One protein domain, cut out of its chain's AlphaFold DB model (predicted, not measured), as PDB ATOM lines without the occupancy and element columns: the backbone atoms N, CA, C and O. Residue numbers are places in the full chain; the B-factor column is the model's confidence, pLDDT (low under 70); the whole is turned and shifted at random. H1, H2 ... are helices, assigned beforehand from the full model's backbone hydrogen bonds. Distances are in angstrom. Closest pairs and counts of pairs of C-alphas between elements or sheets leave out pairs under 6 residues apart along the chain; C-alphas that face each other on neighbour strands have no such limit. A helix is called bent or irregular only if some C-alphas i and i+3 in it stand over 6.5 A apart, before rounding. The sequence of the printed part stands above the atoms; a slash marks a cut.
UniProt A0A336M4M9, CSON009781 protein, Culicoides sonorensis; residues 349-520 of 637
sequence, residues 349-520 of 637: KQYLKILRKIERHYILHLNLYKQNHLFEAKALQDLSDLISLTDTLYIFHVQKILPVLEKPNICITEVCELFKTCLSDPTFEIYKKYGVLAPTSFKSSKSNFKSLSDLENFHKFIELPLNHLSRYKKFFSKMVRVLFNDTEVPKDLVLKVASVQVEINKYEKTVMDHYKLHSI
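Overview. This is residues 349 to 520 of the 637 residues of the protein "CSON009781 protein" of Culicoides sonorensis (UniProt A0A336M4M9). The domain is an elongated bundle of helices, with H1, H3, H7 and the arm H6b running lengthwise and H4 and H5 joining H3 to H7 at different places along the length. At one end lie the short H2 and the arm H6a, both packed on the later part of the kinked H5; at the other end H6b turns back into H7. The packing is part aligned, part crossed. The printed part has 172 residues with seven named helices, H1 to H7 in chain order, and no named strand; its class is all helix. It is compact, with a radius of gyration of the C-alphas of 17.6 A and spans of 58 by 34 by 29 A.

Along the chain. H1, residues 349 to 371, begins at C-alpha 349 (10.770, -63.472, -22.484) and is 32.8 A long. H2 is residues 377 to 382. H3, residues 384 to 405, is 30.4 A long, kinks by 26 degrees near residue 398, and is only just irregular: C-alphas 399 and 402 are 6.6 A apart. H4 is residues 412 to 424. H5, residues 426 to 448, is 34.0 A long, kinks by 42 degrees near residue 438, and is irregular, with C-alphas 444 and 447 7.3 A apart. H6, residues 452 to 485, was assigned as one helix by its hydrogen bonds but is bent, with C-alphas 462 and 465 7.1 A apart; its arms H6a, residues 452 to 462, and H6b, residues 465 to 485, stand at a steep tilt of 56 degrees. H7, residues 491 to 519, is 41.5 A long and ends at C-alpha 519 (-19.524, -38.816, -17.859).

Arrangement. In the bundle of H1, H3, H4, H5, H6b and H7, H1 touches H6b at a shallow tilt of 6 degrees, opposite ways; their closest C-alphas, of Tyr 362 and His 468, are 6.6 A apart. H1 touches H3 at Arg 356 and Leu 405, C-alphas 6.4 A apart. H6b and H7 form a hairpin, closest at the C-alphas of Phe 476 and Gln 501, 5.3 A. H4 touches H7 at Cys 416 and Val 500, C-alphas 6.2 A apart. Residues 431 to 440 of H5 touch residues 510 to 519 of H7; the closest C-alphas, of Gly 435 and Tyr 515, are 4.4 A apart. Residues 441 to 448 of H5 touch H2, closest at the C-alphas of Ala 379 and Ser 445, 6.5 A. H5 and H6a form a hairpin, closest at the C-alphas of Ala 438 and Ile 462, 6.1 A. H1 and H7 are apart. Every O i to N i+4 pair is within hydrogen-bond range in H1, H4, H6a and H7, against 15 of 18 in H3, 12 of 19 in H5, 16 of 17 in H6b and 0 of 2 in H2, where 1 of 3 O i to N i+3 pairs is within range.

Size, cuts and confidence. The two C-alphas farthest apart, of Lys 378 and Thr 487, are 58.9 A apart. The printed part has no cut; the link H3 to H4 is short, and the other links are tight. Mean pLDDT of the printed part is 82.9; residues 370 to 382 and residue 453 are under 70.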
ATOM      1  N   LYS A 349      10.002 -64.634 -22.008       81.12
ATOM      2  CA  LYS A 349      10.770 -63.472 -22.484       81.12
ATOM      3  C   LYS A 349       9.943 -62.615 -23.429       81.12
ATOM      4  O   LYS A 349      10.046 -61.386 -23.402       81.12
ATOM      5  N   GLN A 350       9.110 -63.257 -24.238       75.06
ATOM      6  CA  GLN A 350       8.202 -62.582 -25.146       75.06
ATOM      7  C   GLN A 350       7.159 -61.746 -24.394       75.06
ATOM      8  O   GLN A 350       6.971 -60.571 -24.711       75.06
ATOM      9  N   TYR A 351       6.521 -62.305 -23.361       79.94
ATOM     10  CA  TYR A 351       5.530 -61.574 -22.561       79.94
ATOM     11  C   TYR A 351       6.140 -60.386 -21.810       79.94
ATOM     12  O   TYR A 351       5.544 -59.308 -21.769       79.94
ATOM     13  N   LEU A 352       7.353 -60.538 -21.273       85.44
ATOM     14  CA  LEU A 352       8.083 -59.432 -20.646       85.44
ATOM     15  C   LEU A 352       8.395 -58.308 -21.641       85.44
ATOM     16  O   LEU A 352       8.313 -57.127 -21.298       85.44
ATOM     17  N   LYS A 353       8.727 -58.660 -22.886       78.81
ATOM     18  CA  LYS A 353       8.984 -57.688 -23.952       78.81
ATOM     19  C   LYS A 353       7.726 -56.903 -24.330       78.81
ATOM     20  O   LYS A 353       7.803 -55.678 -24.422       78.81
ATOM     21  N   ILE A 354       6.581 -57.577 -24.454       75.12
ATOM     22  CA  ILE A 354       5.278 -56.932 -24.696       75.12
ATOM     23  C   ILE A 354       4.954 -55.949 -23.565       75.12
ATOM     24  O   ILE A 354       4.628 -54.793 -23.826       75.12
ATOM     25  N   LEU A 355       5.097 -56.367 -22.304       85.69
ATOM     26  CA  LEU A 355       4.791 -55.507 -21.159       85.69
ATOM     27  C   LEU A 355       5.681 -54.256 -21.111       85.69
ATOM     28  O   LEU A 355       5.190 -53.155 -20.873       85.69
ATOM     29  N   ARG A 356       6.982 -54.406 -21.395       85.69
ATOM     30  CA  ARG A 356       7.913 -53.272 -21.523       85.69
ATOM     31  C   ARG A 356       7.506 -52.321 -22.648       85.69
ATOM     32  O   ARG A 356       7.653 -51.113 -22.487       85.69
ATOM     33  N   LYS A 357       7.011 -52.847 -23.776       76.31
ATOM     34  CA  LYS A 357       6.519 -52.037 -24.903       76.31
ATOM     35  C   LYS A 357       5.286 -51.236 -24.494       76.31
ATOM     36  O   LYS A 357       5.293 -50.024 -24.677       76.31
ATOM     37  N   ILE A 358       4.296 -51.889 -23.874       80.56
ATOM     38  CA  ILE A 358       3.093 -51.238 -23.327       80.56
ATOM     39  C   ILE A 358       3.496 -50.073 -22.410       80.56
ATOM     40  O   ILE A 358       3.000 -48.961 -22.573       80.56
ATOM     41  N   GLU A 359       4.455 -50.300 -21.509       87.88
ATOM     42  CA  GLU A 359       4.910 -49.279 -20.564       87.88
ATOM     43  C   GLU A 359       5.650 -48.110 -21.225       87.88
ATOM     44  O   GLU A 359       5.329 -46.946 -20.986       87.88
ATOM     45  N   ARG A 360       6.627 -48.399 -22.091       82.75
ATOM     46  CA  ARG A 360       7.401 -47.362 -22.789       82.75
ATOM     47  C   ARG A 360       6.530 -46.523 -23.708       82.75
ATOM     48  O   ARG A 360       6.705 -45.309 -23.764       82.75
ATOM     49  N   HIS A 361       5.601 -47.163 -24.409       78.75
ATOM     50  CA  HIS A 361       4.671 -46.488 -25.296       78.75
ATOM     51  C   HIS A 361       3.770 -45.533 -24.505       78.75
ATOM     52  O   HIS A 361       3.666 -44.364 -24.864       78.75
ATOM     53  N   TYR A 362       3.199 -45.968 -23.378       86.06
ATOM     54  CA  TYR A 362       2.411 -45.079 -22.525       86.06
ATOM     55  C   TYR A 362       3.210 -43.858 -22.050       86.06
ATOM     56  O   TYR A 362       2.758 -42.729 -22.230       86.06
ATOM     57  N   ILE A 363       4.419 -44.066 -21.519       86.44
ATOM     58  CA  ILE A 363       5.288 -42.983 -21.030       86.44
ATOM     59  C   ILE A 363       5.652 -42.007 -22.157       86.44
ATOM     60  O   ILE A 363       5.612 -40.790 -21.957       86.44
ATOM     61  N   LEU A 364       5.987 -42.527 -23.343       80.94
ATOM     62  CA  LEU A 364       6.311 -41.718 -24.515       80.94
ATOM     63  C   LEU A 364       5.117 -40.862 -24.938       80.94
ATOM     64  O   LEU A 364       5.257 -39.647 -25.052       80.94
ATOM     65  N   HIS A 365       3.950 -41.476 -25.140       75.31
ATOM     66  CA  HIS A 365       2.753 -40.759 -25.569       75.31
ATOM     67  C   HIS A 365       2.343 -39.716 -24.532       75.31
ATOM     68  O   HIS A 365       2.121 -38.563 -24.894       75.31
ATOM     69  N   LEU A 366       2.340 -40.063 -23.244       80.38
ATOM     70  CA  LEU A 366       2.002 -39.128 -22.172       80.38
ATOM     71  C   LEU A 366       2.920 -37.895 -22.185       80.38
ATOM     72  O   LEU A 366       2.451 -36.767 -22.034       80.38
ATOM     73  N   ASN A 367       4.216 -38.097 -22.439       76.12
ATOM     74  CA  ASN A 367       5.183 -37.013 -22.563       76.12
ATOM     75  C   ASN A 367       5.000 -36.185 -23.851       76.12
ATOM     76  O   ASN A 367       5.092 -34.962 -23.801       76.12
ATOM     77  N   LEU A 368       4.693 -36.812 -24.991       70.12
ATOM     78  CA  LEU A 368       4.419 -36.101 -26.249       70.12
ATOM     79  C   LEU A 368       3.197 -35.185 -26.127       70.12
ATOM     80  O   LEU A 368       3.255 -34.019 -26.515       70.12
ATOM     81  N   TYR A 369       2.114 -35.677 -25.520       70.19
ATOM     82  CA  TYR A 369       0.930 -34.860 -25.250       70.19
ATOM     83  C   TYR A 369       1.240 -33.692 -24.297       70.19
ATOM     84  O   TYR A 369       0.696 -32.603 -24.469       70.19
ATOM     85  N   LYS A 370       2.162 -33.877 -23.340       66.12
ATOM     86  CA  LYS A 370       2.632 -32.806 -22.444       66.12
ATOM     87  C   LYS A 370       3.469 -31.744 -23.168       66.12
ATOM     88  O   LYS A 370       3.351 -30.561 -22.858       66.12
ATOM     89  N   GLN A 371       4.317 -32.152 -24.113       63.72
ATOM     90  CA  GLN A 371       5.230 -31.259 -24.837       63.72
ATOM     91  C   GLN A 371       4.542 -30.461 -25.954       63.72
ATOM     92  O   GLN A 371       4.942 -29.333 -26.226       63.72
ATOM     93  N   ASN A 372       3.481 -30.994 -26.564       58.16
ATOM     94  CA  ASN A 372       2.830 -30.401 -27.738       58.16
ATOM     95  C   ASN A 372       1.930 -29.173 -27.465       58.16
ATOM     96  O   ASN A 372       1.084 -28.861 -28.296       58.16
ATOM     97  N   HIS A 373       2.100 -28.458 -26.343       54.66
ATOM     98  CA  HIS A 373       1.394 -27.202 -26.019       54.66
ATOM     99  C   HIS A 373      -0.103 -27.187 -26.409       54.66
ATOM    100  O   HIS A 373      -0.593 -26.202 -26.952       54.66
ATOM    101  N   LEU A 374      -0.846 -28.266 -26.124       54.41
ATOM    102  CA  LEU A 374      -2.252 -28.445 -26.539       54.41
ATOM    103  C   LEU A 374      -3.237 -27.400 -25.977       54.41
ATOM    104  O   LEU A 374      -4.430 -27.460 -26.268       54.41
ATOM    105  N   PHE A 375      -2.776 -26.451 -25.161       56.84
ATOM    106  CA  PHE A 375      -3.628 -25.587 -24.358       56.84
ATOM    107  C   PHE A 375      -3.258 -24.106 -24.526       56.84
ATOM    108  O   PHE A 375      -2.154 -23.684 -24.179       56.84
ATOM    109  N   GLU A 376      -4.214 -23.289 -24.991       56.34
ATOM    110  CA  GLU A 376      -4.181 -21.834 -24.786       56.34
ATOM    111  C   GLU A 376      -4.156 -21.538 -23.263       56.34
ATOM    112  O   GLU A 376      -4.733 -22.285 -22.469       56.34
ATOM    113  N   ALA A 377      -3.537 -20.429 -22.834       51.53
ATOM    114  CA  ALA A 377      -3.311 -20.084 -21.415       51.53
ATOM    115  C   ALA A 377      -4.563 -20.152 -20.510       51.53
ATOM    116  O   ALA A 377      -4.446 -20.376 -19.307       51.53
ATOM    117  N   LYS A 378      -5.763 -19.991 -21.081       52.94
ATOM    118  CA  LYS A 378      -7.044 -20.048 -20.364       52.94
ATOM    119  C   LYS A 378      -7.500 -21.480 -20.040       52.94
ATOM    120  O   LYS A 378      -8.071 -21.697 -18.982       52.94
ATOM    121  N   ALA A 379      -7.192 -22.459 -20.897       60.56
ATOM    122  CA  ALA A 379      -7.508 -23.871 -20.655       60.56
ATOM    123  C   ALA A 379      -6.580 -24.510 -19.603       60.56
ATOM    124  O   ALA A 379      -6.980 -25.436 -18.907       60.56
ATOM    125  N   LEU A 380      -5.361 -23.984 -19.439       61.97
ATOM    126  CA  LEU A 380      -4.395 -24.448 -18.434       61.97
ATOM    127  C   LEU A 380      -4.878 -24.249 -16.990       61.97
ATOM    128  O   LEU A 380      -4.549 -25.060 -16.129       61.97
ATOM    129  N   GLN A 381      -5.671 -23.206 -16.722       66.88
ATOM    130  CA  GLN A 381      -6.201 -22.950 -15.381       66.88
ATOM    131  C   GLN A 381      -7.322 -23.936 -15.016       66.88
ATOM    132  O   GLN A 381      -7.296 -24.502 -13.926       66.88
ATOM    133  N   ASP A 382      -8.239 -24.215 -15.950       68.62
ATOM    134  CA  ASP A 382      -9.344 -25.173 -15.759       68.62
ATOM    135  C   ASP A 382      -8.863 -26.637 -15.680       68.62
ATOM    136  O   ASP A 382      -9.564 -27.505 -15.158       68.62
ATOM    137  N   LEU A 383      -7.668 -26.923 -16.206       79.12
ATOM    138  CA  LEU A 383      -7.081 -28.265 -16.276       79.12
ATOM    139  C   LEU A 383      -5.953 -28.503 -15.268       79.12
ATOM    140  O   LEU A 383      -5.369 -29.585 -15.275       79.12
ATOM    141  N   SER A 384      -5.652 -27.538 -14.394       81.94
ATOM    142  CA  SER A 384      -4.521 -27.605 -13.455       81.94
ATOM    143  C   SER A 384      -4.506 -28.901 -12.633       81.94
ATOM    144  O   SER A 384      -3.479 -29.578 -12.549       81.94
ATOM    145  N   ASP A 385      -5.656 -29.299 -12.085       83.94
ATOM    146  CA  ASP A 385      -5.762 -30.512 -11.268       83.94
ATOM    147  C   ASP A 385      -5.589 -31.789 -12.101       83.94
ATOM    148  O   ASP A 385      -4.919 -32.730 -11.669       83.94
ATOM    149  N   LEU A 386      -6.130 -31.816 -13.326       86.94
ATOM    150  CA  LEU A 386      -5.986 -32.953 -14.238       86.94
ATOM    151  C   LEU A 386      -4.529 -33.112 -14.688       86.94
ATOM    152  O   LEU A 386      -4.016 -34.229 -14.731       86.94
ATOM    153  N   ILE A 387      -3.853 -32.003 -14.991       84.44
ATOM    154  CA  ILE A 387      -2.437 -31.985 -15.377       84.44
ATOM    155  C   ILE A 387      -1.571 -32.458 -14.210       84.44
ATOM    156  O   ILE A 387      -0.744 -33.345 -14.398       84.44
ATOM    157  N   SER A 388      -1.804 -31.950 -12.998       87.00
ATOM    158  CA  SER A 388      -1.098 -32.384 -11.783       87.00
ATOM    159  C   SER A 388      -1.243 -33.892 -11.537       87.00
ATOM    160  O   SER A 388      -0.277 -34.601 -11.233       87.00
ATOM    161  N   LEU A 389      -2.451 -34.420 -11.745       88.38
ATOM    162  CA  LEU A 389      -2.718 -35.846 -11.619       88.38
ATOM    163  C   LEU A 389      -2.045 -36.663 -12.730       88.38
ATOM    164  O   LEU A 389      -1.494 -37.728 -12.471       88.38
ATOM    165  N   THR A 390      -2.036 -36.142 -13.955       88.00
ATOM    166  CA  THR A 390      -1.338 -36.755 -15.093       88.00
ATOM    167  C   THR A 390       0.173 -36.800 -14.864       88.00
ATOM    168  O   THR A 390       0.809 -37.818 -15.123       88.00
ATOM    169  N   ASP A 391       0.748 -35.738 -14.303       87.81
ATOM    170  CA  ASP A 391       2.163 -35.670 -13.938       87.81
ATOM    171  C   ASP A 391       2.508 -36.666 -12.835       87.81
ATOM    172  O   ASP A 391       3.537 -37.338 -12.890       87.81
ATOM    173  N   THR A 392       1.618 -36.821 -11.859       89.81
ATOM    174  CA  THR A 392       1.807 -37.808 -10.797       89.81
ATOM    175  C   THR A 392       1.720 -39.240 -11.350       89.81
ATOM    176  O   THR A 392       2.521 -40.085 -10.954       89.81
ATOM    177  N   LEU A 393       0.833 -39.511 -12.320       90.81
ATOM    178  CA  LEU A 393       0.799 -40.785 -13.058       90.81
ATOM    179  C   LEU A 393       2.100 -41.018 -13.834       90.81
ATOM    180  O   LEU A 393       2.706 -42.080 -13.712       90.81
ATOM    181  N   TYR A 394       2.573 -40.017 -14.579       90.00
ATOM    182  CA  TYR A 394       3.841 -40.095 -15.303       90.00
ATOM    183  C   TYR A 394       5.002 -40.459 -14.368       90.00
ATOM    184  O   TYR A 394       5.737 -41.414 -14.623       90.00
ATOM    185  N   ILE A 395       5.133 -39.740 -13.248       89.50
ATOM    186  CA  ILE A 395       6.170 -39.980 -12.238       89.50
ATOM    187  C   ILE A 395       6.044 -41.392 -11.664       89.50
ATOM    188  O   ILE A 395       7.051 -42.089 -11.545       89.50
ATOM    189  N   PHE A 396       4.827 -41.833 -11.342       90.62
ATOM    190  CA  PHE A 396       4.583 -43.174 -10.819       90.62
ATOM    191  C   PHE A 396       5.091 -44.252 -11.784       90.62
ATOM    192  O   PHE A 396       5.882 -45.109 -11.392       90.62
ATOM    193  N   HIS A 397       4.717 -44.176 -13.058       92.12
ATOM    194  CA  HIS A 397       5.128 -45.146 -14.072       92.12
ATOM    195  C   HIS A 397       6.647 -45.142 -14.310       92.12
ATOM    196  O   HIS A 397       7.291 -46.193 -14.264       92.12
ATOM    197  N   VAL A 398       7.248 -43.955 -14.443       91.38
ATOM    198  CA  VAL A 398       8.693 -43.789 -14.671       91.38
ATOM    199  C   VAL A 398       9.538 -44.219 -13.469       91.38
ATOM    200  O   VAL A 398      10.629 -44.747 -13.660       91.38
ATOM    201  N   GLN A 399       9.076 -43.998 -12.235       89.88
ATOM    202  CA  GLN A 399       9.880 -44.257 -11.032       89.88
ATOM    203  C   GLN A 399       9.584 -45.599 -10.357       89.88
ATOM    204  O   GLN A 399      10.460 -46.135  -9.677       89.88
ATOM    205  N   LYS A 400       8.369 -46.147 -10.497       88.88
ATOM    206  CA  LYS A 400       7.949 -47.374  -9.799       88.88
ATOM    207  C   LYS A 400       7.854 -48.584 -10.720       88.88
ATOM    208  O   LYS A 400       8.325 -49.649 -10.332       88.88
ATOM    209  N   ILE A 401       7.272 -48.438 -11.910       91.81
ATOM    210  CA  ILE A 401       7.001 -49.579 -12.798       91.81
ATOM    211  C   ILE A 401       8.167 -49.818 -13.755       91.81
ATOM    212  O   ILE A 401       8.786 -50.886 -13.712       91.81
ATOM    213  N   LEU A 402       8.504 -48.831 -14.589       92.00
ATOM    214  CA  LEU A 402       9.507 -48.985 -15.643       92.00
ATOM    215  C   LEU A 402      10.873 -49.490 -15.127       92.00
ATOM    216  O   LEU A 402      11.381 -50.451 -15.705       92.00
ATOM    217  N   PRO A 403      11.452 -48.970 -14.024       92.25
ATOM    218  CA  PRO A 403      12.774 -49.400 -13.567       92.25
ATOM    219  C   PRO A 403      12.803 -50.862 -13.119       92.25
ATOM    220  O   PRO A 403      13.822 -51.535 -13.252       92.25
ATOM    221  N   VAL A 404      11.685 -51.369 -12.587       91.12
ATOM    222  CA  VAL A 404      11.556 -52.780 -12.213       91.12
ATOM    223  C   VAL A 404      11.459 -53.630 -13.473       91.12
ATOM    224  O   VAL A 404      12.210 -54.595 -13.603       91.12
ATOM    225  N   LEU A 405      10.623 -53.228 -14.436       91.75
ATOM    226  CA  LEU A 405      10.492 -53.926 -15.715       91.75
ATOM    227  C   LEU A 405      11.802 -53.957 -16.513       91.75
ATOM    228  O   LEU A 405      12.043 -54.935 -17.217       91.75
ATOM    229  N   GLU A 406      12.660 -52.943 -16.411       89.00
ATOM    230  CA  GLU A 406      13.928 -52.855 -17.150       89.00
ATOM    231  C   GLU A 406      15.091 -53.643 -16.534       89.00
ATOM    232  O   GLU A 406      16.143 -53.762 -17.168       89.00
ATOM    233  N   LYS A 407      14.916 -54.253 -15.354       90.25
ATOM    234  CA  LYS A 407      15.966 -55.076 -14.739       90.25
ATOM    235  C   LYS A 407      16.423 -56.205 -15.683       90.25
ATOM    236  O   LYS A 407      15.584 -56.917 -16.256       90.25
ATOM    237  N   PRO A 408      17.746 -56.414 -15.845       79.12
ATOM    238  CA  PRO A 408      18.257 -57.559 -16.583       79.12
ATOM    239  C   PRO A 408      17.906 -58.826 -15.794       79.12
ATOM    240  O   PRO A 408      18.307 -58.961 -14.643       79.12
ATOM    241  N   ASN A 409      17.158 -59.741 -16.416       84.88
ATOM    242  CA  ASN A 409      16.667 -61.009 -15.843       84.88
ATOM    243  C   ASN A 409      15.424 -60.945 -14.940       84.88
ATOM    244  O   ASN A 409      15.201 -61.892 -14.191       84.88
ATOM    245  N   ILE A 410      14.595 -59.900 -15.027       91.75
ATOM    246  CA  ILE A 410      13.268 -59.952 -14.393       91.75
ATOM    247  C   ILE A 410      12.456 -61.151 -14.908       91.75
ATOM    248  O   ILE A 410      12.472 -61.433 -16.108       91.75
ATOM    249  N   CYS A 411      11.735 -61.820 -14.012       90.88
ATOM    250  CA  CYS A 411      10.781 -62.880 -14.339       90.88
ATOM    251  C   CYS A 411       9.319 -62.439 -14.128       90.88
ATOM    252  O   CYS A 411       9.028 -61.463 -13.432       90.88
ATOM    253  N   ILE A 412       8.359 -63.173 -14.693       91.88
ATOM    254  CA  ILE A 412       6.920 -62.874 -14.563       91.88
ATOM    255  C   ILE A 412       6.447 -62.976 -13.110       91.88
ATOM    256  O   ILE A 412       5.537 -62.253 -12.713       91.88
ATOM    257  N   THR A 413       7.090 -63.805 -12.284       91.12
ATOM    258  CA  THR A 413       6.785 -63.863 -10.845       91.12
ATOM    259  C   THR A 413       7.055 -62.520 -10.163       91.12
ATOM    260  O   THR A 413       6.189 -62.019  -9.446       91.12
ATOM    261  N   GLU A 414       8.201 -61.895 -10.440       92.75
ATOM    262  CA  GLU A 414       8.539 -60.562  -9.919       92.75
ATOM    263  C   GLU A 414       7.611 -59.478 -10.484       92.75
ATOM    264  O   GLU A 414       7.227 -58.554  -9.768       92.75
ATOM    265  N   VAL A 415       7.189 -59.601 -11.749       93.75
ATOM    266  CA  VAL A 415       6.161 -58.718 -12.326       93.75
ATOM    267  C   VAL A 415       4.846 -58.853 -11.559       93.75
ATOM    268  O   VAL A 415       4.222 -57.848 -11.225       93.75
ATOM    269  N   CYS A 416       4.417 -60.072 -11.233       94.38
ATOM    270  CA  CYS A 416       3.214 -60.270 -10.436       94.38
ATOM    271  C   CYS A 416       3.331 -59.628  -9.048       94.38
ATOM    272  O   CYS A 416       2.377 -59.009  -8.585       94.38
ATOM    273  N   GLU A 417       4.485 -59.740  -8.391       92.62
ATOM    274  CA  GLU A 417       4.741 -59.104  -7.092       92.62
ATOM    275  C   GLU A 417       4.729 -57.573  -7.178       92.62
ATOM    276  O   GLU A 417       4.129 -56.917  -6.321       92.62
ATOM    277  N   LEU A 418       5.308 -57.002  -8.240       93.38
ATOM    278  CA  LEU A 418       5.234 -55.571  -8.533       93.38
ATOM    279  C   LEU A 418       3.775 -55.112  -8.622       93.38
ATOM    280  O   LEU A 418       3.381 -54.196  -7.905       93.38
ATOM    281  N   PHE A 419       2.958 -55.767  -9.452       93.12
ATOM    282  CA  PHE A 419       1.561 -55.371  -9.637       93.12
ATOM    283  C   PHE A 419       0.716 -55.570  -8.376       93.12
ATOM    284  O   PHE A 419      -0.105 -54.707  -8.079       93.12
ATOM    285  N   LYS A 420       0.944 -56.630  -7.588       90.88
ATOM    286  CA  LYS A 420       0.290 -56.800  -6.275       90.88
ATOM    287  C   LYS A 420       0.637 -55.673  -5.311       90.88
ATOM    288  O   LYS A 420      -0.240 -55.160  -4.619       90.88
ATOM    289  N   THR A 421       1.911 -55.283  -5.283       90.62
ATOM    290  CA  THR A 421       2.389 -54.181  -4.445       90.62
ATOM    291  C   THR A 421       1.746 -52.871  -4.883       90.62
ATOM    292  O   THR A 421       1.178 -52.180  -4.047       90.62
ATOM    293  N   CYS A 422       1.743 -52.570  -6.186       89.31
ATOM    294  CA  CYS A 422       1.094 -51.381  -6.737       89.31
ATOM    295  C   CYS A 422      -0.410 -51.358  -6.437       89.31
ATOM    296  O   CYS A 422      -0.908 -50.371  -5.918       89.31
ATOM    297  N   LEU A 423      -1.140 -52.447  -6.695       87.50
ATOM    298  CA  LEU A 423      -2.592 -52.520  -6.471       87.50
ATOM    299  C   LEU A 423      -2.985 -52.421  -4.987       87.50
ATOM    300  O   LEU A 423      -4.123 -52.071  -4.683       87.50
ATOM    301  N   SER A 424      -2.051 -52.715  -4.081       84.31
ATOM    302  CA  SER A 424      -2.229 -52.565  -2.632       84.31
ATOM    303  C   SER A 424      -1.755 -51.206  -2.102       84.31
ATOM    304  O   SER A 424      -2.049 -50.866  -0.955       84.31
ATOM    305  N   ASP A 425      -1.006 -50.440  -2.898       81.38
ATOM    306  CA  ASP A 425      -0.438 -49.155  -2.504       81.38
ATOM    307  C   ASP A 425      -1.523 -48.060  -2.552       81.38
ATOM    308  O   ASP A 425      -2.110 -47.818  -3.612       81.38
ATOM    309  N   PRO A 426      -1.778 -47.333  -1.445       74.12
ATOM    310  CA  PRO A 426      -2.711 -46.207  -1.430       74.12
ATOM    311  C   PRO A 426      -2.396 -45.113  -2.461       74.12
ATOM    312  O   PRO A 426      -3.286 -44.359  -2.849       74.12
ATOM    313  N   THR A 427      -1.146 -44.996  -2.914       71.31
ATOM    314  CA  THR A 427      -0.749 -44.044  -3.961       71.31
ATOM    315  C   THR A 427      -1.257 -44.442  -5.347       71.31
ATOM    316  O   THR A 427      -1.476 -43.567  -6.186       71.31
ATOM    317  N   PHE A 428      -1.540 -45.729  -5.582       77.81
ATOM    318  CA  PHE A 428      -2.063 -46.220  -6.857       77.81
ATOM    319  C   PHE A 428      -3.526 -45.828  -7.094       77.81
ATOM    320  O   PHE A 428      -3.964 -45.798  -8.245       77.81
ATOM    321  N   GLU A 429      -4.244 -45.400  -6.043       83.19
ATOM    322  CA  GLU A 429      -5.591 -44.794  -6.090       83.19
ATOM    323  C   GLU A 429      -5.680 -43.559  -7.003       83.19
ATOM    324  O   GLU A 429      -6.774 -43.083  -7.320       83.19
ATOM    325  N   ILE A 430      -4.535 -43.044  -7.459       87.38
ATOM    326  CA  ILE A 430      -4.437 -41.987  -8.456       87.38
ATOM    327  C   ILE A 430      -5.290 -42.249  -9.705       87.38
ATOM    328  O   ILE A 430      -5.943 -41.327 -10.191       87.38
ATOM    329  N   TYR A 431      -5.373 -43.494 -10.177       90.56
ATOM    330  CA  TYR A 431      -6.212 -43.848 -11.324       90.56
ATOM    331  C   TYR A 431      -7.704 -43.671 -11.040       90.56
ATOM    332  O   TYR A 431      -8.438 -43.210 -11.911       90.56
ATOM    333  N   LYS A 432      -8.170 -43.979  -9.823       89.19
ATOM    334  CA  LYS A 432      -9.575 -43.752  -9.455       89.19
ATOM    335  C   LYS A 432      -9.886 -42.260  -9.373       89.19
ATOM    336  O   LYS A 432     -10.905 -41.826  -9.899       89.19
ATOM    337  N   LYS A 433      -8.978 -41.463  -8.790       88.94
ATOM    338  CA  LYS A 433      -9.083 -39.991  -8.809       88.94
ATOM    339  C   LYS A 433      -9.122 -39.460 -10.244       88.94
ATOM    340  O   LYS A 433      -9.906 -38.565 -10.544       88.94
ATOM    341  N   TYR A 434      -8.322 -40.050 -11.132       90.81
ATOM    342  CA  TYR A 434      -8.272 -39.669 -12.539       90.81
ATOM    343  C   TYR A 434      -9.590 -39.985 -13.240       90.81
ATOM    344  O   TYR A 434     -10.136 -39.113 -13.905       90.81
ATOM    345  N   GLY A 435     -10.156 -41.175 -13.013       88.19
ATOM    346  CA  GLY A 435     -11.470 -41.559 -13.531       88.19
ATOM    347  C   GLY A 435     -12.592 -40.598 -13.122       88.19
ATOM    348  O   GLY A 435     -13.489 -40.349 -13.915       88.19
ATOM    349  N   VAL A 436     -12.528 -40.004 -11.927       87.19
ATOM    350  CA  VAL A 436     -13.489 -38.977 -11.484       87.19
ATOM    351  C   VAL A 436     -13.266 -37.641 -12.201       87.19
ATOM    352  O   VAL A 436     -14.215 -37.056 -12.725       87.19
ATOM    353  N   LEU A 437     -12.019 -37.164 -12.237       86.44
ATOM    354  CA  LEU A 437     -11.685 -35.806 -12.674       86.44
ATOM    355  C   LEU A 437     -11.676 -35.640 -14.202       86.44
ATOM    356  O   LEU A 437     -12.168 -34.640 -14.722       86.44
ATOM    357  N   ALA A 438     -11.169 -36.637 -14.930       87.56
ATOM    358  CA  ALA A 438     -11.071 -36.662 -16.389       87.56
ATOM    359  C   ALA A 438     -12.360 -36.231 -17.125       87.56
ATOM    360  O   ALA A 438     -12.315 -35.265 -17.894       87.56
ATOM    361  N   PRO A 439     -13.528 -36.862 -16.892       85.81
ATOM    362  CA  PRO A 439     -14.750 -36.522 -17.616       85.81
ATOM    363  C   PRO A 439     -15.320 -35.161 -17.196       85.81
ATOM    364  O   PRO A 439     -15.915 -34.465 -18.020       85.81
ATOM    365  N   THR A 440     -15.129 -34.745 -15.938       82.56
ATOM    366  CA  THR A 440     -15.549 -33.411 -15.479       82.56
ATOM    367  C   THR A 440     -14.709 -32.306 -16.104       82.56
ATOM    368  O   THR A 440     -15.269 -31.322 -16.585       82.56
ATOM    369  N   SER A 441     -13.391 -32.507 -16.181       82.25
ATOM    370  CA  SER A 441     -12.461 -31.586 -16.829       82.25
ATOM    371  C   SER A 441     -12.701 -31.505 -18.335       82.25
ATOM    372  O   SER A 441     -12.656 -30.415 -18.900       82.25
ATOM    373  N   PHE A 442     -13.020 -32.623 -19.000       83.56
ATOM    374  CA  PHE A 442     -13.423 -32.604 -20.411       83.56
ATOM    375  C   PHE A 442     -14.661 -31.732 -20.640       83.56
ATOM    376  O   PHE A 442     -14.671 -30.877 -21.522       83.56
ATOM    377  N   LYS A 443     -15.706 -31.912 -19.821       80.31
ATOM    378  CA  LYS A 443     -16.959 -31.148 -19.927       80.31
ATOM    379  C   LYS A 443     -16.759 -29.646 -19.719       80.31
ATOM    380  O   LYS A 443     -17.323 -28.871 -20.486       80.31
ATOM    381  N   SER A 444     -15.979 -29.240 -18.713       78.06
ATOM    382  CA  SER A 444     -15.746 -27.819 -18.408       78.06
ATOM    383  C   SER A 444     -14.902 -27.113 -19.473       78.06
ATOM    384  O   SER A 444     -15.130 -25.941 -19.755       78.06
ATOM    385  N   SER A 445     -13.963 -27.828 -20.095       76.44
ATOM    386  CA  SER A 445     -13.009 -27.267 -21.062       76.44
ATOM    387  C   SER A 445     -13.416 -27.433 -22.527       76.44
ATOM    388  O   SER A 445     -12.833 -26.781 -23.389       76.44
ATOM    389  N   LYS A 446     -14.437 -28.244 -22.840       79.25
ATOM    390  CA  LYS A 446     -14.888 -28.513 -24.218       79.25
ATOM    391  C   LYS A 446     -15.157 -27.240 -25.029       79.25
ATOM    392  O   LYS A 446     -14.842 -27.200 -26.213       79.25
ATOM    393  N   SER A 447     -15.708 -26.195 -24.405       77.50
ATOM    394  CA  SER A 447     -15.989 -24.907 -25.060       77.50
ATOM    395  C   SER A 447     -14.744 -24.076 -25.385       77.50
ATOM    396  O   SER A 447     -14.851 -23.097 -26.120       77.50
ATOM    397  N   ASN A 448     -13.578 -24.435 -24.841       74.88
ATOM    398  CA  ASN A 448     -12.327 -23.708 -25.048       74.88
ATOM    399  C   ASN A 448     -11.620 -24.114 -26.358       74.88
ATOM    400  O   ASN A 448     -10.724 -23.402 -26.805       74.88
ATOM    401  N   PHE A 449     -12.024 -25.219 -27.000       72.69
ATOM    402  CA  PHE A 449     -11.427 -25.703 -28.249       72.69
ATOM    403  C   PHE A 449     -12.168 -25.148 -29.474       72.69
ATOM    404  O   PHE A 449     -13.374 -25.341 -29.625       72.69
ATOM    405  N   LYS A 450     -11.438 -24.462 -30.366       70.31
ATOM    406  CA  LYS A 450     -11.990 -23.858 -31.596       70.31
ATOM    407  C   LYS A 450     -11.986 -24.822 -32.788       70.31
ATOM    408  O   LYS A 450     -12.853 -24.711 -33.650       70.31
ATOM    409  N   SER A 451     -11.019 -25.743 -32.843       75.69
ATOM    410  CA  SER A 451     -10.901 -26.752 -33.901       75.69
ATOM    411  C   SER A 451     -11.428 -28.112 -33.443       75.69
ATOM    412  O   SER A 451     -11.165 -28.546 -32.320       75.69
ATOM    413  N   LEU A 452     -12.111 -28.820 -34.347       73.50
ATOM    414  CA  LEU A 452     -12.514 -30.218 -34.158       73.50
ATOM    415  C   LEU A 452     -11.300 -31.140 -33.951       73.50
ATOM    416  O   LEU A 452     -11.357 -32.025 -33.103       73.50
ATOM    417  N   SER A 453     -10.191 -30.890 -34.659       67.62
ATOM    418  CA  SER A 453      -8.947 -31.666 -34.524       67.62
ATOM    419  C   SER A 453      -8.362 -31.589 -33.114       67.62
ATOM    420  O   SER A 453      -7.902 -32.587 -32.565       67.62
ATOM    421  N   ASP A 454      -8.398 -30.402 -32.513       71.31
ATOM    422  CA  ASP A 454      -7.793 -30.148 -31.205       71.31
ATOM    423  C   ASP A 454      -8.644 -30.767 -30.099       71.31
ATOM    424  O   ASP A 454      -8.112 -31.342 -29.150       71.31
ATOM    425  N   LEU A 455      -9.970 -30.728 -30.265       76.12
ATOM    426  CA  LEU A 455     -10.906 -31.408 -29.379       76.12
ATOM    427  C   LEU A 455     -10.742 -32.936 -29.433       76.12
ATOM    428  O   LEU A 455     -10.767 -33.586 -28.387       76.12
ATOM    429  N   GLU A 456     -10.548 -33.517 -30.621       72.44
ATOM    430  CA  GLU A 456     -10.263 -34.951 -30.772       72.44
ATOM    431  C   GLU A 456      -8.924 -35.342 -30.137       72.44
ATOM    432  O   GLU A 456      -8.844 -36.347 -29.428       72.44
ATOM    433  N   ASN A 457      -7.876 -34.542 -30.338       74.25
ATOM    434  CA  ASN A 457      -6.571 -34.770 -29.716       74.25
ATOM    435  C   ASN A 457      -6.643 -34.665 -28.188       74.25
ATOM    436  O   ASN A 457      -6.043 -35.476 -27.481       74.25
ATOM    437  N   PHE A 458      -7.415 -33.712 -27.668       79.19
ATOM    438  CA  PHE A 458      -7.646 -33.583 -26.235       79.19
ATOM    439  C   PHE A 458      -8.446 -34.757 -25.662       79.19
ATOM    440  O   PHE A 458      -8.108 -35.273 -24.598       79.19
ATOM    441  N   HIS A 459      -9.462 -35.239 -26.380       80.12
ATOM    442  CA  HIS A 459     -10.191 -36.442 -25.984       80.12
ATOM    443  C   HIS A 459      -9.258 -37.660 -25.900       80.12
ATOM    444  O   HIS A 459      -9.247 -38.359 -24.888       80.12
ATOM    445  N   LYS A 460      -8.401 -37.864 -26.915       79.56
ATOM    446  CA  LYS A 460      -7.381 -38.928 -26.912       79.56
ATOM    447  C   LYS A 460      -6.415 -38.806 -25.731       79.56
ATOM    448  O   LYS A 460      -6.039 -39.820 -25.151       79.56
ATOM    449  N   PHE A 461      -6.030 -37.584 -25.361       82.69
ATOM    450  CA  PHE A 461      -5.191 -37.338 -24.189       82.69
ATOM    451  C   PHE A 461      -5.871 -37.760 -22.879       82.69
ATOM    452  O   PHE A 461      -5.246 -38.435 -22.065       82.69
ATOM    453  N   ILE A 462      -7.145 -37.404 -22.684       85.19
ATOM    454  CA  ILE A 462      -7.897 -37.769 -21.473       85.19
ATOM    455  C   ILE A 462      -8.088 -39.283 -21.356       85.19
ATOM    456  O   ILE A 462      -8.018 -39.844 -20.264       85.19
ATOM    457  N   GLU A 463      -8.320 -39.968 -22.472       85.44
ATOM    458  CA  GLU A 463      -8.498 -41.420 -22.459       85.44
ATOM    459  C   GLU A 463      -7.179 -42.182 -22.282       85.44
ATOM    460  O   GLU A 463      -7.196 -43.341 -21.868       85.44
ATOM    461  N   LEU A 464      -6.025 -41.551 -22.528       85.69
ATOM    462  CA  LEU A 464      -4.725 -42.224 -22.562       85.69
ATOM    463  C   LEU A 464      -4.407 -43.020 -21.276       85.69
ATOM    464  O   LEU A 464      -4.063 -44.199 -21.400       85.69
ATOM    465  N   PRO A 465      -4.547 -42.481 -20.042       90.69
ATOM    466  CA  PRO A 465      -4.315 -43.280 -18.835       90.69
ATOM    467  C   PRO A 465      -5.326 -44.417 -18.649       90.69
ATOM    468  O   PRO A 465      -4.947 -45.515 -18.241       90.69
ATOM    469  N   LEU A 466      -6.600 -44.184 -18.968       89.94
ATOM    470  CA  LEU A 466      -7.661 -45.191 -18.841       89.94
ATOM    471  C   LEU A 466      -7.422 -46.365 -19.800       89.94
ATOM    472  O   LEU A 466      -7.539 -47.536 -19.420       89.94
ATOM    473  N   ASN A 467      -7.003 -46.044 -21.022       83.88
ATOM    474  CA  ASN A 467      -6.634 -47.021 -22.035       83.88
ATOM    475  C   ASN A 467      -5.399 -47.807 -21.593       83.88
ATOM    476  O   ASN A 467      -5.404 -49.030 -21.695       83.88
ATOM    477  N   HIS A 468      -4.384 -47.162 -21.003       88.12
ATOM    478  CA  HIS A 468      -3.213 -47.864 -20.455       88.12
ATOM    479  C   HIS A 468      -3.582 -48.901 -19.388       88.12
ATOM    480  O   HIS A 468      -3.143 -50.052 -19.446       88.12
ATOM    481  N   LEU A 469      -4.465 -48.545 -18.453       89.44
ATOM    482  CA  LEU A 469      -4.938 -49.487 -17.437       89.44
ATOM    483  C   LEU A 469      -5.697 -50.672 -18.066       89.44
ATOM    484  O   LEU A 469      -5.509 -51.829 -17.676       89.44
ATOM    485  N   SER A 470      -6.494 -50.393 -19.101       83.19
ATOM    486  CA  SER A 470      -7.177 -51.413 -19.905       83.19
ATOM    487  C   SER A 470      -6.198 -52.323 -20.661       83.19
ATOM    488  O   SER A 470      -6.470 -53.518 -20.818       83.19
ATOM    489  N   ARG A 471      -5.032 -51.815 -21.086       80.56
ATOM    490  CA  ARG A 471      -3.974 -52.620 -21.721       80.56
ATOM    491  C   ARG A 471      -3.387 -53.638 -20.750       80.56
ATOM    492  O   ARG A 471      -3.276 -54.809 -21.112       80.56
ATOM    493  N   TYR A 472      -3.083 -53.255 -19.509       88.75
ATOM    494  CA  TYR A 472      -2.605 -54.226 -18.518       88.75
ATOM    495  C   TYR A 472      -3.638 -55.318 -18.228       88.75
ATOM    496  O   TYR A 472      -3.298 -56.500 -18.183       88.75
ATOM    497  N   LYS A 473      -4.914 -54.941 -18.093       86.62
ATOM    498  CA  LYS A 473      -6.027 -55.885 -17.938       86.62
ATOM    499  C   LYS A 473      -6.063 -56.907 -19.082       86.62
ATOM    500  O   LYS A 473      -6.134 -58.114 -18.843       86.62
ATOM    501  N   LYS A 474      -5.994 -56.448 -20.337       78.62
ATOM    502  CA  LYS A 474      -5.968 -57.319 -21.528       78.62
ATOM    503  C   LYS A 474      -4.729 -58.223 -21.533       78.62
ATOM    504  O   LYS A 474      -4.857 -59.430 -21.746       78.62
ATOM    505  N   PHE A 475      -3.560 -57.667 -21.213       84.38
ATOM    506  CA  PHE A 475      -2.287 -58.388 -21.133       84.38
ATOM    507  C   PHE A 475      -2.345 -59.566 -20.148       84.38
ATOM    508  O   PHE A 475      -2.105 -60.712 -20.540       84.38
ATOM    509  N   PHE A 476      -2.745 -59.323 -18.897       87.88
ATOM    510  CA  PHE A 476      -2.867 -60.382 -17.891       87.88
ATOM    511  C   PHE A 476      -3.990 -61.379 -18.236       87.88
ATOM    512  O   PHE A 476      -3.807 -62.584 -18.058       87.88
ATOM    513  N   SER A 477      -5.106 -60.931 -18.834       82.25
ATOM    514  CA  SER A 477      -6.187 -61.816 -19.310       82.25
ATOM    515  C   SER A 477      -5.671 -62.848 -20.309       82.25
ATOM    516  O   SER A 477      -5.987 -64.036 -20.217       82.25
ATOM    517  N   LYS A 478      -4.883 -62.387 -21.285       76.88
ATOM    518  CA  LYS A 478      -4.318 -63.232 -22.336       76.88
ATOM    519  C   LYS A 478      -3.247 -64.160 -21.778       76.88
ATOM    520  O   LYS A 478      -3.258 -65.341 -22.113       76.88
ATOM    521  N   MET A 479      -2.373 -63.651 -20.911       83.38
ATOM    522  CA  MET A 479      -1.326 -64.450 -20.274       83.38
ATOM    523  C   MET A 479      -1.921 -65.640 -19.519       83.38
ATOM    524  O   MET A 479      -1.498 -66.772 -19.726       83.38
ATOM    525  N   VAL A 480      -2.973 -65.404 -18.731       85.50
ATOM    526  CA  VAL A 480      -3.705 -66.461 -18.025       85.50
ATOM    527  C   VAL A 480      -4.261 -67.505 -18.998       85.50
ATOM    528  O   VAL A 480      -4.079 -68.697 -18.770       85.50
ATOM    529  N   ARG A 481      -4.891 -67.089 -20.106       81.38
ATOM    530  CA  ARG A 481      -5.435 -68.021 -21.114       81.38
ATOM    531  C   ARG A 481      -4.367 -68.938 -21.718       81.38
ATOM    532  O   ARG A 481      -4.649 -70.110 -21.929       81.38
ATOM    533  N   VAL A 482      -3.171 -68.419 -21.999       77.81
ATOM    534  CA  VAL A 482      -2.069 -69.214 -22.570       77.81
ATOM    535  C   VAL A 482      -1.465 -70.141 -21.520       77.81
ATOM    536  O   VAL A 482      -1.354 -71.336 -21.765       77.81
ATOM    537  N   LEU A 483      -1.188 -69.621 -20.323       83.56
ATOM    538  CA  LEU A 483      -0.666 -70.398 -19.195       83.56
ATOM    539  C   LEU A 483      -1.585 -71.566 -18.794       83.56
ATOM    540  O   LEU A 483      -1.094 -72.612 -18.392       83.56
ATOM    541  N   PHE A 484      -2.909 -71.410 -18.903       81.31
ATOM    542  CA  PHE A 484      -3.861 -72.491 -18.616       81.31
ATOM    543  C   PHE A 484      -3.847 -73.625 -19.649       81.31
ATOM    544  O   PHE A 484      -4.239 -74.742 -19.313       81.31
ATOM    545  N   ASN A 485      -3.433 -73.342 -20.885       75.44
ATOM    546  CA  ASN A 485      -3.420 -74.314 -21.976       75.44
ATOM    547  C   ASN A 485      -2.077 -75.050 -22.110       75.44
ATOM    548  O   ASN A 485      -2.009 -76.043 -22.831       75.44
ATOM    549  N   ASP A 486      -1.030 -74.580 -21.427       75.75
ATOM    550  CA  ASP A 486       0.314 -75.152 -21.480       75.75
ATOM    551  C   ASP A 486       0.579 -76.070 -20.271       75.75
ATOM    552  O   ASP A 486       0.536 -75.649 -19.113       75.75
ATOM    553  N   THR A 487       0.843 -77.350 -20.537       71.00
ATOM    554  CA  THR A 487       1.064 -78.370 -19.500       71.00
ATOM    555  C   THR A 487       2.456 -78.331 -18.870       71.00
ATOM    556  O   THR A 487       2.654 -78.962 -17.832       71.00
ATOM    557  N   GLU A 488       3.418 -77.628 -19.474       77.44
ATOM    558  CA  GLU A 488       4.811 -77.572 -19.001       77.44
ATOM    559  C   GLU A 488       5.044 -76.461 -17.962       77.44
ATOM    560  O   GLU A 488       6.078 -76.416 -17.292       77.44
ATOM    561  N   VAL A 489       4.060 -75.581 -17.772       81.38
ATOM    562  CA  VAL A 489       4.156 -74.414 -16.894       81.38
ATOM    563  C   VAL A 489       3.882 -74.775 -15.422       81.38
ATOM    564  O   VAL A 489       2.893 -75.449 -15.109       81.38
ATOM    565  N   PRO A 490       4.678 -74.266 -14.456       85.44
ATOM    566  CA  PRO A 490       4.414 -74.457 -13.031       85.44
ATOM    567  C   PRO A 490       3.052 -73.896 -12.591       85.44
ATOM    568  O   PRO A 490       2.768 -72.711 -12.762       85.44
ATOM    569  N   LYS A 491       2.236 -74.716 -11.910       86.00
ATOM    570  CA  LYS A 491       0.913 -74.307 -11.388       86.00
ATOM    571  C   LYS A 491       0.960 -73.071 -10.481       86.00
ATOM    572  O   LYS A 491       0.017 -72.287 -10.479       86.00
ATOM    573  N   ASP A 492       2.045 -72.892  -9.727       88.50
ATOM    574  CA  ASP A 492       2.246 -71.714  -8.872       88.50
ATOM    575  C   ASP A 492       2.264 -70.410  -9.687       88.50
ATOM    576  O   ASP A 492       1.608 -69.436  -9.318       88.50
ATOM    577  N   LEU A 493       2.929 -70.416 -10.848       89.12
ATOM    578  CA  LEU A 493       2.961 -69.267 -11.750       89.12
ATOM    579  C   LEU A 493       1.560 -68.961 -12.295       89.12
ATOM    580  O   LEU A 493       1.127 -67.812 -12.251       89.12
ATOM    581  N   VAL A 494       0.817 -69.989 -12.725       89.62
ATOM    582  CA  VAL A 494      -0.568 -69.837 -13.211       89.62
ATOM    583  C   VAL A 494      -1.447 -69.166 -12.151       89.62
ATOM    584  O   VAL A 494      -2.170 -68.215 -12.452       89.62
ATOM    585  N   LEU A 495      -1.354 -69.612 -10.894       90.94
ATOM    586  CA  LEU A 495      -2.116 -69.043  -9.779       90.94
ATOM    587  C   LEU A 495      -1.708 -67.597  -9.469       90.94
ATOM    588  O   LEU A 495      -2.577 -66.758  -9.218       90.94
ATOM    589  N   LYS A 496      -0.408 -67.278  -9.510       92.88
ATOM    590  CA  LYS A 496       0.097 -65.913  -9.291       92.88
ATOM    591  C   LYS A 496      -0.406 -64.941 -10.354       92.88
ATOM    592  O   LYS A 496      -0.926 -63.885  -9.992       92.88
ATOM    593  N   VAL A 497      -0.321 -65.315 -11.631       92.69
ATOM    594  CA  VAL A 497      -0.811 -64.487 -12.741       92.69
ATOM    595  C   VAL A 497      -2.334 -64.352 -12.675       92.69
ATOM    596  O   VAL A 497      -2.848 -63.242 -12.797       92.69
ATOM    597  N   ALA A 498      -3.067 -65.437 -12.400       92.06
ATOM    598  CA  ALA A 498      -4.523 -65.396 -12.245       92.06
ATOM    599  C   ALA A 498      -4.971 -64.489 -11.083       92.06
ATOM    600  O   ALA A 498      -5.952 -63.760 -11.214       92.06
ATOM    601  N   SER A 499      -4.238 -64.490  -9.967       93.69
ATOM    602  CA  SER A 499      -4.484 -63.595  -8.828       93.69
ATOM    603  C   SER A 499      -4.333 -62.123  -9.224       93.69
ATOM    604  O   SER A 499      -5.263 -61.350  -9.003       93.69
ATOM    605  N   VAL A 500      -3.226 -61.749  -9.875       95.00
ATOM    606  CA  VAL A 500      -3.016 -60.370 -10.365       95.00
ATOM    607  C   VAL A 500      -4.084 -59.975 -11.377       95.00
ATOM    608  O   VAL A 500      -4.638 -58.883 -11.304       95.00
ATOM    609  N   GLN A 501      -4.422 -60.889 -12.283       94.06
ATOM    610  CA  GLN A 501      -5.451 -60.689 -13.293       94.06
ATOM    611  C   GLN A 501      -6.828 -60.371 -12.680       94.06
ATOM    612  O   GLN A 501      -7.551 -59.503 -13.166       94.06
ATOM    613  N   VAL A 502      -7.219 -61.053 -11.603       93.00
ATOM    614  CA  VAL A 502      -8.487 -60.767 -10.912       93.00
ATOM    615  C   VAL A 502      -8.453 -59.391 -10.242       93.00
ATOM    616  O   VAL A 502      -9.426 -58.638 -10.340       93.00
ATOM    617  N   GLU A 503      -7.346 -59.049  -9.583       92.81
ATOM    618  CA  GLU A 503      -7.187 -57.767  -8.892       92.81
ATOM    619  C   GLU A 503      -7.186 -56.588  -9.872       92.81
ATOM    620  O   GLU A 503      -7.934 -55.629  -9.671       92.81
ATOM    621  N   ILE A 504      -6.439 -56.687 -10.977       92.88
ATOM    622  CA  ILE A 504      -6.376 -55.626 -11.985       92.88
ATOM    623  C   ILE A 504      -7.710 -55.448 -12.715       92.88
ATOM    624  O   ILE A 504      -8.129 -54.316 -12.937       92.88
ATOM    625  N   ASN A 505      -8.437 -56.537 -13.000       89.94
ATOM    626  CA  ASN A 505      -9.785 -56.462 -13.568       89.94
ATOM    627  C   ASN A 505     -10.750 -55.716 -12.648       89.94
ATOM    628  O   ASN A 505     -11.566 -54.921 -13.108       89.94
ATOM    629  N   LYS A 506     -10.690 -55.997 -11.341       89.56
ATOM    630  CA  LYS A 506     -11.537 -55.329 -10.350       89.56
ATOM    631  C   LYS A 506     -11.174 -53.848 -10.238       89.56
ATOM    632  O   LYS A 506     -12.071 -53.005 -10.154       89.56
ATOM    633  N   TYR A 507      -9.880 -53.542 -10.238       91.19
ATOM    634  CA  TYR A 507      -9.369 -52.181 -10.144       91.19
ATOM    635  C   TYR A 507      -9.750 -51.340 -11.369       91.19
ATOM    636  O   TYR A 507     -10.408 -50.313 -11.218       91.19
ATOM    637  N   GLU A 508      -9.440 -51.822 -12.575       91.00
ATOM    638  CA  GLU A 508      -9.805 -51.179 -13.843       91.00
ATOM    639  C   GLU A 508     -11.312 -50.967 -13.951       91.00
ATOM    640  O   GLU A 508     -11.751 -49.856 -14.240       91.00
ATOM    641  N   LYS A 509     -12.117 -51.979 -13.608       88.56
ATOM    642  CA  LYS A 509     -13.575 -51.846 -13.608       88.56
ATOM    643  C   LYS A 509     -14.050 -50.720 -12.692       88.56
ATOM    644  O   LYS A 509     -14.960 -49.989 -13.062       88.56
ATOM    645  N   THR A 510     -13.440 -50.575 -11.517       88.69
ATOM    646  CA  THR A 510     -13.782 -49.501 -10.575       88.69
ATOM    647  C   THR A 510     -13.461 -48.132 -11.178       88.69
ATOM    648  O   THR A 510     -14.328 -47.266 -11.202       88.69
ATOM    649  N   VAL A 511     -12.258 -47.966 -11.743       90.62
ATOM    650  CA  VAL A 511     -11.818 -46.728 -12.412       90.62
ATOM    651  C   VAL A 511     -12.729 -46.368 -13.591       90.62
ATOM    652  O   VAL A 511     -13.131 -45.215 -13.741       90.62
ATOM    653  N   MET A 512     -13.103 -47.351 -14.411       88.88
ATOM    654  CA  MET A 512     -14.003 -47.135 -15.544       88.88
ATOM    655  C   MET A 512     -15.439 -46.848 -15.104       88.88
ATOM    656  O   MET A 512     -16.114 -46.040 -15.740       88.88
ATOM    657  N   ASP A 513     -15.917 -47.466 -14.022       88.25
ATOM    658  CA  ASP A 513     -17.220 -47.142 -13.440       88.25
ATOM    659  C   ASP A 513     -17.229 -45.688 -12.925       88.25
ATOM    660  O   ASP A 513     -18.202 -44.979 -13.190       88.25
ATOM    661  N   HIS A 514     -16.145 -45.198 -12.299       88.69
ATOM    662  CA  HIS A 514     -15.984 -43.772 -11.959       88.69
ATOM    663  C   HIS A 514     -16.063 -42.887 -13.208       88.69
ATOM    664  O   HIS A 514     -16.895 -41.981 -13.263       88.69
ATOM    665  N   TYR A 515     -15.272 -43.192 -14.239       88.12
ATOM    666  CA  TYR A 515     -15.271 -42.428 -15.489       88.12
ATOM    667  C   TYR A 515     -16.659 -42.341 -16.125       88.12
ATOM    668  O   TYR A 515     -17.144 -41.254 -16.448       88.12
ATOM    669  N   LYS A 516     -17.350 -43.477 -16.251       87.31
ATOM    670  CA  LYS A 516     -18.700 -43.541 -16.825       87.31
ATOM    671  C   LYS A 516     -19.710 -42.764 -15.991       87.31
ATOM    672  O   LYS A 516     -20.540 -42.062 -16.561       87.31
ATOM    673  N   LEU A 517     -19.640 -42.866 -14.662       86.00
ATOM    674  CA  LEU A 517     -20.563 -42.189 -13.753       86.00
ATOM    675  C   LEU A 517     -20.477 -40.668 -13.890       86.00
ATOM    676  O   LEU A 517     -21.497 -40.002 -14.064       86.00
ATOM    677  N   HIS A 518     -19.257 -40.133 -13.884       83.81
ATOM    678  CA  HIS A 518     -19.008 -38.700 -14.024       83.81
ATOM    679  C   HIS A 518     -19.149 -38.205 -15.479       83.81
ATOM    680  O   HIS A 518     -19.290 -37.001 -15.721       83.81
ATOM    681  N   SER A 519     -19.221 -39.118 -16.454       83.00
ATOM    682  CA  SER A 519     -19.524 -38.816 -17.859       83.00
ATOM    683  C   SER A 519     -21.013 -38.589 -18.145       83.00
ATOM    684  O   SER A 519     -21.322 -37.883 -19.103       83.00
ATOM    685  N   ILE A 520     -21.947 -39.054 -17.305       81.38
ATOM    686  CA  ILE A 520     -23.400 -38.873 -17.524       81.38
ATOM    687  C   ILE A 520     -23.766 -37.377 -17.590       81.38
ATOM    688  O   ILE A 520     -23.377 -36.588 -16.728       81.38
TER     689      ILE A 520